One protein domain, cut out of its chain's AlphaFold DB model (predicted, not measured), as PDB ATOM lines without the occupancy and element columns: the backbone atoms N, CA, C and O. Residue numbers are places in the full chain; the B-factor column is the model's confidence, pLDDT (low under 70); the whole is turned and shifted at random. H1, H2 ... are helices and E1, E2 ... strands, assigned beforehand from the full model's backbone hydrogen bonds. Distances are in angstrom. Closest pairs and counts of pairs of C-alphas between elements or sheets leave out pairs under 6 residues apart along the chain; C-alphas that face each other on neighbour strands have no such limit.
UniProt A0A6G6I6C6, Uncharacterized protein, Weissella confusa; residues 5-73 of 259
ATOM      1  N   GLU A   5     152.302 113.285 140.623       53.66
ATOM      2  CA  GLU A   5     151.525 113.961 141.673       53.66
ATOM      3  C   GLU A   5     152.483 114.485 142.750       53.66
ATOM      4  O   GLU A   5     153.429 113.792 143.119       53.66
ATOM      5  N   ILE A   6     152.269 115.716 143.225       53.72
ATOM      6  CA  ILE A   6     153.160 116.418 144.164       53.72
ATOM      7  C   ILE A   6     152.310 116.958 145.311       53.72
ATOM      8  O   ILE A   6     151.250 117.538 145.064       53.72
ATOM      9  N   ASP A   7     152.754 116.771 146.551       52.03
ATOM     10  CA  ASP A   7     152.079 117.340 147.718       52.03
ATOM     11  C   ASP A   7     152.389 118.841 147.903       52.03
ATOM     12  O   ASP A   7     153.227 119.437 147.225       52.03
ATOM     13  N   GLN A   8     151.728 119.480 148.871       51.03
ATOM     14  CA  GLN A   8     151.924 120.907 149.169       51.03
ATOM     15  C   GLN A   8     153.336 121.249 149.691       51.03
ATOM     16  O   GLN A   8     153.682 122.424 149.792       51.03
ATOM     17  N   LYS A   9     154.153 120.243 150.030       54.91
ATOM     18  CA  LYS A   9     155.538 120.385 150.502       54.91
ATOM     19  C   LYS A   9     156.557 120.132 149.387       54.91
ATOM     20  O   LYS A   9     157.757 120.177 149.650       54.91
ATOM     21  N   GLY A  10     156.098 119.886 148.157       51.47
ATOM     22  CA  GLY A  10     156.953 119.633 147.003       51.47
ATOM     23  C   GLY A  10     157.452 118.190 146.900       51.47
ATOM     24  O   GLY A  10     158.399 117.949 146.149       51.47
ATOM     25  N   TYR A  11     156.860 117.238 147.630       50.97
ATOM     26  CA  TYR A  11     157.229 115.822 147.561       50.97
ATOM     27  C   TYR A  11     156.417 115.067 146.513       50.97
ATOM     28  O   TYR A  11     155.202 115.232 146.422       50.97
ATOM     29  N   VAL A  12     157.084 114.215 145.731       53.59
ATOM     30  CA  VAL A  12     156.438 113.378 144.713       53.59
ATOM     31  C   VAL A  12     155.677 112.238 145.390       53.59
ATOM     32  O   VAL A  12     156.272 111.373 146.027       53.59
ATOM     33  N   ILE A  13     154.356 112.235 145.232       55.16
ATOM     34  CA  ILE A  13     153.409 111.270 145.814       55.16
ATOM     35  C   ILE A  13     152.833 110.289 144.774       55.16
ATOM     36  O   ILE A  13     152.026 109.428 145.122       55.16
ATOM     37  N   GLY A  14     153.271 110.380 143.511       49.16
ATOM     38  CA  GLY A  14     152.964 109.413 142.452       49.16
ATOM     39  C   GLY A  14     153.773 109.648 141.169       49.16
ATOM     40  O   GLY A  14     153.984 110.791 140.786       49.16
ATOM     41  N   LEU A  15     154.213 108.572 140.509       47.78
ATOM     42  CA  LEU A  15     154.795 108.481 139.160       47.78
ATOM     43  C   LEU A  15     154.144 107.250 138.517       47.78
ATOM     44  O   LEU A  15     154.186 106.164 139.089       47.78
ATOM     45  N   CYS A  16     153.556 107.382 137.329       38.03
ATOM     46  CA  CYS A  16     153.132 106.201 136.571       38.03
ATOM     47  C   CYS A  16     154.359 105.343 136.190       38.03
ATOM     48  O   CYS A  16     155.195 105.808 135.420       38.03
ATOM     49  N   GLY A  17     154.440 104.095 136.663       37.84
ATOM     50  CA  GLY A  17     155.431 103.104 136.203       37.84
ATOM     51  C   GLY A  17     156.547 102.736 137.189       37.84
ATOM     52  O   GLY A  17     157.375 101.897 136.858       37.84
ATOM     53  N   LEU A  18     156.551 103.314 138.392       42.41
ATOM     54  CA  LEU A  18     157.249 102.791 139.570       42.41
ATOM     55  C   LEU A  18     156.204 102.658 140.678       42.41
ATOM     56  O   LEU A  18     155.352 103.543 140.798       42.41
ATOM     57  N   ASP A  19     156.249 101.580 141.461       42.84
ATOM     58  CA  ASP A  19     155.365 101.384 142.614       42.84
ATOM     59  C   ASP A  19     155.689 102.423 143.697       42.84
ATOM     60  O   ASP A  19     156.408 102.174 144.661       42.84
ATOM     61  N   LEU A  20     155.183 103.641 143.518       46.69
ATOM     62  CA  LEU A  20     155.129 104.636 144.573       46.69
ATOM     63  C   LEU A  20     153.986 104.261 145.492       46.69
ATOM     64  O   LEU A  20     152.809 104.341 145.127       46.69
ATOM     65  N   GLU A  21     154.343 103.870 146.709       45.84
ATOM     66  CA  GLU A  21     153.398 103.814 147.807       45.84
ATOM     67  C   GLU A  21     152.818 105.221 147.992       45.84
ATOM     68  O   GLU A  21     153.476 106.139 148.487       45.84
ATOM     69  N   LYS A  22     151.586 105.405 147.501       44.69
ATOM     70  CA  LYS A  22     150.816 106.642 147.652       44.69
ATOM     71  C   LYS A  22     150.836 107.106 149.108       44.69
ATOM     72  O   LYS A  22     150.776 106.285 150.028       44.69
ATOM     73  N   GLY A  23     150.849 108.431 149.276       44.25
ATOM     74  CA  GLY A  23     150.698 109.115 150.559       44.25
ATOM     75  C   GLY A  23     149.658 108.444 151.465       44.25
ATOM     76  O   GLY A  23     148.621 107.978 150.998       44.25
ATOM     77  N   ASP A  24     149.999 108.371 152.750       40.88
ATOM     78  CA  ASP A  24     149.325 107.655 153.847       40.88
ATOM     79  C   ASP A  24     149.426 106.126 153.897       40.88
ATOM     80  O   ASP A  24     149.058 105.544 154.921       40.88
ATOM     81  N   ARG A  25     150.022 105.439 152.913       47.22
ATOM     82  CA  ARG A  25     150.466 104.058 153.167       47.22
ATOM     83  C   ARG A  25     151.719 104.092 154.038       47.22
ATOM     84  O   ARG A  25     152.689 104.791 153.741       47.22
ATOM     85  N   LEU A  26     151.667 103.387 155.168       51.66
ATOM     86  CA  LEU A  26     152.833 103.108 155.999       51.66
ATOM     87  C   LEU A  26     153.898 102.495 155.089       51.66
ATOM     88  O   LEU A  26     153.779 101.332 154.732       51.66
ATOM     89  N   CYS A  27     154.929 103.261 154.733       64.19
ATOM     90  CA  CYS A  27     156.099 102.665 154.114       64.19
ATOM     91  C   CYS A  27     156.714 101.733 155.154       64.19
ATOM     92  O   CYS A  27     157.111 102.176 156.243       64.19
ATOM     93  N   GLU A  28     156.652 100.431 154.896       67.44
ATOM     94  CA  GLU A  28     157.226  99.420 155.769       67.44
ATOM     95  C   GLU A  28     158.725  99.353 155.514       67.44
ATOM     96  O   GLU A  28     159.218  98.674 154.620       67.44
ATOM     97  N   MET A  29     159.457 100.112 156.325       83.38
ATOM     98  CA  MET A  29     160.901  99.997 156.419       83.38
ATOM     99  C   MET A  29     161.266  99.039 157.544       83.38
ATOM    100  O   MET A  29     160.854  99.226 158.692       83.38
ATOM    101  N   SER A  30     162.101  98.057 157.222       83.81
ATOM    102  CA  SER A  30     162.780  97.234 158.217       83.81
ATOM    103  C   SER A  30     164.135  97.845 158.562       83.81
ATOM    104  O   SER A  30     164.906  98.205 157.669       83.81
ATOM    105  N   ALA A  31     164.442  97.948 159.855       82.88
ATOM    106  CA  ALA A  31     165.721  98.472 160.323       82.88
ATOM    107  C   ALA A  31     166.909  97.589 159.898       82.88
ATOM    108  O   ALA A  31     167.990  98.114 159.631       82.88
ATOM    109  N   ASP A  32     166.682  96.280 159.773       82.12
ATOM    110  CA  ASP A  32     167.706  95.300 159.396       82.12
ATOM    111  C   ASP A  32     167.924  95.247 157.878       82.12
ATOM    112  O   ASP A  32     169.020  94.943 157.414       82.12
ATOM    113  N   GLN A  33     166.890  95.569 157.093       86.56
ATOM    114  CA  GLN A  33     166.971  95.554 155.630       86.56
ATOM    115  C   GLN A  33     167.251  96.924 155.019       86.56
ATOM    116  O   GLN A  33     167.647  96.983 153.863       86.56
ATOM    117  N   THR A  34     167.066  98.028 155.745       89.81
ATOM    118  CA  THR A  34     167.346  99.368 155.209       89.81
ATOM    119  C   THR A  34     168.843  99.663 155.276       89.81
ATOM    120  O   THR A  34     169.425  99.720 156.360       89.81
ATOM    121  N   LEU A  35     169.450  99.923 154.121       89.69
ATOM    122  CA  LEU A  35     170.859 100.285 153.969       89.69
ATOM    123  C   LEU A  35     171.058 101.791 154.140       89.69
ATOM    124  O   LEU A  35     171.846 102.231 154.981       89.69
ATOM    125  N   CYS A  36     170.336 102.603 153.369       91.50
ATOM    126  CA  CYS A  36     170.373 104.053 153.511       91.50
ATOM    127  C   CYS A  36     169.111 104.729 152.973       91.50
ATOM    128  O   CYS A  36     168.332 104.158 152.212       91.50
ATOM    129  N   LEU A  37     168.936 105.981 153.387       92.94
ATOM    130  CA  LEU A  37     167.920 106.896 152.891       92.94
ATOM    131  C   LEU A  37     168.613 108.090 152.261       92.94
ATOM    132  O   LEU A  37     169.346 108.805 152.950       92.94
ATOM    133  N   LEU A  38     168.362 108.316 150.978       90.00
ATOM    134  CA  LEU A  38     168.992 109.379 150.207       90.00
ATOM    135  C   LEU A  38     167.926 110.375 149.744       90.00
ATOM    136  O   LEU A  38     166.939 109.967 149.132       90.00
ATOM    137  N   PRO A  39     168.095 111.674 150.009       88.38
ATOM    138  CA  PRO A  39     167.286 112.707 149.380       88.38
ATOM    139  C   PRO A  39     167.468 112.653 147.861       88.38
ATOM    140  O   PRO A  39     168.596 112.610 147.371       88.38
ATOM    141  N   GLU A  40     166.370 112.665 147.114       83.94
ATOM    142  CA  GLU A  40     166.381 112.589 145.659       83.94
ATOM    143  C   GLU A  40     165.550 113.708 145.041       83.94
ATOM    144  O   GLU A  40     164.358 113.863 145.313       83.94
ATOM    145  N   LYS A  41     166.187 114.481 144.162       80.69
ATOM    146  CA  LYS A  41     165.505 115.473 143.340       80.69
ATOM    147  C   LYS A  41     164.860 114.779 142.140       80.69
ATOM    148  O   LYS A  41     165.549 114.176 141.325       80.69
ATOM    149  N   CYS A  42     163.547 114.906 142.026       72.38
ATOM    150  CA  CYS A  42     162.746 114.435 140.899       72.38
ATOM    151  C   CYS A  42     162.446 115.595 139.929       72.38
ATOM    152  O   CYS A  42     162.604 116.764 140.284       72.38
ATOM    153  N   GLU A  43     161.942 115.295 138.724       70.94
ATOM    154  CA  GLU A  43     161.629 116.310 137.695       70.94
ATOM    155  C   GLU A  43     160.741 117.461 138.198       70.94
ATOM    156  O   GLU A  43     160.896 118.599 137.759       70.94
ATOM    157  N   LYS A  44     159.810 117.178 139.119       67.25
ATOM    158  CA  LYS A  44     158.869 118.169 139.659       67.25
ATOM    159  C   LYS A  44     158.791 118.200 141.191       67.25
ATOM    160  O   LYS A  44     157.783 118.628 141.735       67.25
ATOM    161  N   GLY A  45     159.826 117.760 141.906       72.50
ATOM    162  CA  GLY A  45     159.791 117.757 143.370       72.50
ATOM    163  C   GLY A  45     160.929 116.979 144.010       72.50
ATOM    164  O   GLY A  45     161.973 116.774 143.396       72.50
ATOM    165  N   PHE A  46     160.707 116.523 145.237       77.38
ATOM    166  CA  PHE A  46     161.649 115.705 145.996       77.38
ATOM    167  C   PHE A  46     161.024 114.369 146.395       77.38
ATOM    168  O   PHE A  46     159.818 114.251 146.595       77.38
ATOM    169  N   ALA A  47     161.854 113.351 146.527       83.50
ATOM    170  CA  ALA A  47     161.509 112.076 147.127       83.50
ATOM    171  C   ALA A  47     162.660 111.645 148.039       83.50
ATOM    172  O   ALA A  47     163.750 112.216 148.003       83.50
ATOM    173  N   THR A  48     162.427 110.633 148.861       86.12
ATOM    174  CA  THR A  48     163.513 109.886 149.487       86.12
ATOM    175  C   THR A  48     163.664 108.561 148.767       86.12
ATOM    176  O   THR A  48     162.702 107.802 148.649       86.12
ATOM    177  N   ARG A  49     164.884 108.280 148.323       87.69
ATOM    178  CA  ARG A  49     165.310 106.968 147.864       87.69
ATOM    179  C   ARG A  49     165.653 106.102 149.063       87.69
ATOM    180  O   ARG A  49     166.587 106.407 149.804       87.69
ATOM    181  N   ILE A  50     164.895 105.035 149.245       89.25
ATOM    182  CA  ILE A  50     165.182 103.966 150.191       89.25
ATOM    183  C   ILE A  50     166.013 102.934 149.446       89.25
ATOM    184  O   ILE A  50     165.580 102.434 148.412       89.25
ATOM    185  N   VAL A  51     167.198 102.641 149.966       88.81
ATOM    186  CA  VAL A  51     168.058 101.567 149.471       88.81
ATOM    187  C   VAL A  51     168.078 100.477 150.527       88.81
ATOM    188  O   VAL A  51     168.292 100.772 151.709       88.81
ATOM    189  N   THR A  52     167.857  99.235 150.124       88.81
ATOM    190  CA  THR A  52     167.889  98.070 151.012       88.81
ATOM    191  C   THR A  52     169.196  97.284 150.880       88.81
ATOM    192  O   THR A  52     169.986  97.498 149.961       88.81
ATOM    193  N   MET A  53     169.464  96.391 151.836       85.50
ATOM    194  CA  MET A  53     170.699  95.596 151.905       85.50
ATOM    195  C   MET A  53     170.871  94.635 150.721       85.50
ATOM    196  O   MET A  53     171.998  94.318 150.355       85.50
ATOM    197  N   ASP A  54     169.771  94.183 150.122       85.31
ATOM    198  CA  ASP A  54     169.735  93.355 148.910       85.31
ATOM    199  C   ASP A  54     169.835  94.177 147.611       85.31
ATOM    200  O   ASP A  54     169.864  93.608 146.522       85.31
ATOM    201  N   GLY A  55     169.942  95.505 147.716       80.56
ATOM    202  CA  GLY A  55     170.100  96.409 146.581       80.56
ATOM    203  C   GLY A  55     168.790  96.839 145.922       80.56
ATOM    204  O   GLY A  55     168.848  97.532 144.905       80.56
ATOM    205  N   ASP A  56     167.632  96.476 146.485       82.38
ATOM    206  CA  ASP A  56     166.345  97.028 146.057       82.38
ATOM    207  C   ASP A  56     166.275  98.538 146.361       82.38
ATOM    208  O   ASP A  56     166.861  99.063 147.318       82.38
ATOM    209  N   VAL A  57     165.592  99.264 145.477       82.75
ATOM    210  CA  VAL A  57     165.525 100.722 145.499       82.75
ATOM    211  C   VAL A  57     164.090 101.170 145.313       82.75
ATOM    212  O   VAL A  57     163.463 100.906 144.289       82.75
ATOM    213  N   ARG A  58     163.588 101.934 146.284       81.81
ATOM    214  CA  ARG A  58     162.226 102.478 146.270       81.81
ATOM    215  C   ARG A  58     162.245 103.981 146.464       81.81
ATOM    216  O   ARG A  58     163.088 104.511 147.183       81.81
ATOM    217  N   LEU A  59     161.296 104.671 145.843       80.31
ATOM    218  CA  LEU A  59     161.088 106.105 146.035       80.31
ATOM    219  C   LEU A  59     159.858 106.328 146.899       80.31
ATOM    220  O   LEU A  59     158.835 105.686 146.697       80.31
ATOM    221  N   VAL A  60     159.962 107.253 147.849       78.00
ATOM    222  CA  VAL A  60     158.871 107.590 148.764       78.00
ATOM    223  C   VAL A  60     158.743 109.101 148.899       78.00
ATOM    224  O   VAL A  60     159.728 109.807 149.121       78.00
ATOM    225  N   GLY A  61     157.510 109.602 148.832       77.88
ATOM    226  CA  GLY A  61     157.159 111.015 149.007       77.88
ATOM    227  C   GLY A  61     157.220 111.511 150.456       77.88
ATOM    228  O   GLY A  61     156.314 112.205 150.906       77.88
ATOM    229  N   LYS A  62     158.250 111.135 151.221       80.06
ATOM    230  CA  LYS A  62     158.491 111.588 152.602       80.06
ATOM    231  C   LYS A  62     159.929 112.062 152.755       80.06
ATOM    232  O   LYS A  62     160.805 111.641 152.005       80.06
ATOM    233  N   THR A  63     160.193 112.907 153.752       85.38
ATOM    234  CA  THR A  63     161.572 113.280 154.095       85.38
ATOM    235  C   THR A  63     162.286 112.079 154.721       85.38
ATOM    236  O   THR A  63     161.689 111.311 155.481       85.38
ATOM    237  N   SER A  64     163.588 111.946 154.473       88.75
ATOM    238  CA  SER A  64     164.409 110.892 155.075       88.75
ATOM    239  C   SER A  64     164.346 110.923 156.612       88.75
ATOM    240  O   SER A  64     164.207 109.890 157.257       88.75
ATOM    241  N   GLY A  65     164.341 112.117 157.215       89.19
ATOM    242  CA  GLY A  65     164.213 112.291 158.666       89.19
ATOM    243  C   GLY A  65     162.859 111.850 159.239       89.19
ATOM    244  O   GLY A  65     162.819 111.316 160.351       89.19
ATOM    245  N   ALA A  66     161.761 112.041 158.497       87.44
ATOM    246  CA  ALA A  66     160.446 111.540 158.894       87.44
ATOM    247  C   ALA A  66     160.422 110.008 158.865       87.44
ATOM    248  O   ALA A  66     160.027 109.394 159.853       87.44
ATOM    249  N   LEU A  67     160.944 109.401 157.797       88.94
ATOM    250  CA  LEU A  67     161.038 107.948 157.648       88.94
ATOM    251  C   LEU A  67     161.837 107.287 158.783       88.94
ATOM    252  O   LEU A  67     161.338 106.359 159.419       88.94
ATOM    253  N   VAL A  68     163.027 107.804 159.126       90.44
ATOM    254  CA  VAL A  68     163.795 107.259 160.267       90.44
ATOM    255  C   VAL A  68     163.057 107.462 161.590       90.44
ATOM    256  O   VAL A  68     163.133 106.614 162.474       90.44
ATOM    257  N   THR A  69     162.337 108.573 161.757       89.06
ATOM    258  CA  THR A  69     161.575 108.827 162.988       89.06
ATOM    259  C   THR A  69     160.394 107.868 163.131       89.06
ATOM    260  O   THR A  69     160.194 107.331 164.218       89.06
ATOM    261  N   GLU A  70     159.662 107.598 162.048       88.25
ATOM    262  CA  GLU A  70     158.598 106.590 162.021       88.25
ATOM    263  C   GLU A  70     159.153 105.190 162.318       88.25
ATOM    264  O   GLU A  70     158.611 104.483 163.163       88.25
ATOM    265  N   MET A  71     160.267 104.806 161.687       87.94
ATOM    266  CA  MET A  71     160.923 103.517 161.930       87.94
ATOM    267  C   MET A  71     161.398 103.377 163.383       87.94
ATOM    268  O   MET A  71     161.166 102.340 164.004       87.94
ATOM    269  N   ALA A  72     162.021 104.414 163.947       88.31
ATOM    270  CA  ALA A  72     162.460 104.423 165.339       88.31
ATOM    271  C   ALA A  72     161.275 104.256 166.306       88.31
ATOM    272  O   ALA A  72     161.371 103.493 167.264       88.31
ATOM    273  N   ALA A  73     160.146 104.917 166.030       86.06
ATOM    274  CA  ALA A  73     158.935 104.791 166.835       86.06
ATOM    275  C   ALA A  73     158.333 103.375 166.767       86.06
ATOM    276  O   ALA A  73     158.010 102.809 167.808       86.06
TER     277      ALA A  73
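Overview. This is residues 5 to 73 of the 259 residues of an uncharacterized protein of Weissella confusa (UniProt A0A6G6I6C6). A small, strongly twisted sheet of three strands, E2, E3 and E4, has the helix H1 over one face, the first half of H1 nearest to it. The short strand E1 lies off the sheet, near the first end of E3, and a long loop, residues 16 to 33, leads from it to E2. The printed part has 69 residues, with four named strands and one named helix in the order E1, E2, E3, E4, H1; the sheet runs E2, E3, E4, antiparallel throughout, and the class is mixed, helices and strands. The whole is compact, with a radius of gyration of the C-alphas of 11.4 A, and its outline is rounded, with spans of 31 by 24 by 19 A.

Along the chain. E2 is residues 34 to 42, 21.3 A from first to last C-alpha, and begins at C-alpha 34 (167.346, 99.368, 155.209). It bends by 53 degrees at residue 39. E3 is residues 45 to 52, 22.6 A long, and E4 is residues 57 to 60, 10.1 A. H1 is residues 64 to 73, 14.3 A, and ends at C-alpha 73 (158.935, 104.791, 166.835). E1 is residues 12 to 15, 7.6 A, and begins at C-alpha 12 (156.438, 113.378, 144.713).

Arrangement. E2, E3 and E4 form a meander, each strand the antiparallel neighbour of the one before. The hairpin E2 and E3 has an angle of 158 degrees between directions, with N 38 and O 49 at 2.9 A and N 47 and O 40 at 2.8 A, within hydrogen-bond range. In the hairpin E3 and E4 the angle is 142 degrees, and N 50 and O 58 are 2.8 A apart. E2 and E4 are edge strands. The sheet is only just strongly twisted, its C-alphas up to 4.3 A off their best plane. H1 is on the sheet at a height of 10.6 A, over E3. On the local plane its line stands at 30.2 degrees to that of E3, only just slantwise to the strands. Its closest C-alphas to E3 are those of Ser 64 and Thr 48, 5.7 A. In H1 every O i to N i+4 pair is within hydrogen-bond range. E1 pairs with no named strand, but residues 5 to 6 pair antiparallel with its residues 12 to 14. The closest C-alphas of E1 and E3, those of Val 12 and Gly 45, are 5.7 A apart. E1 and H1 are apart.

Size, cuts and confidence. The two C-alphas farthest apart, those of Gln 8 and Asp 54, are 32.8 A from each other. The printed part has no cut. The link from E1 to E2 is long, with 18 residues; the other links are tight. The mean pLDDT of the printed part is 72.2, and residues 5 to 28 and residue 44 are under 70.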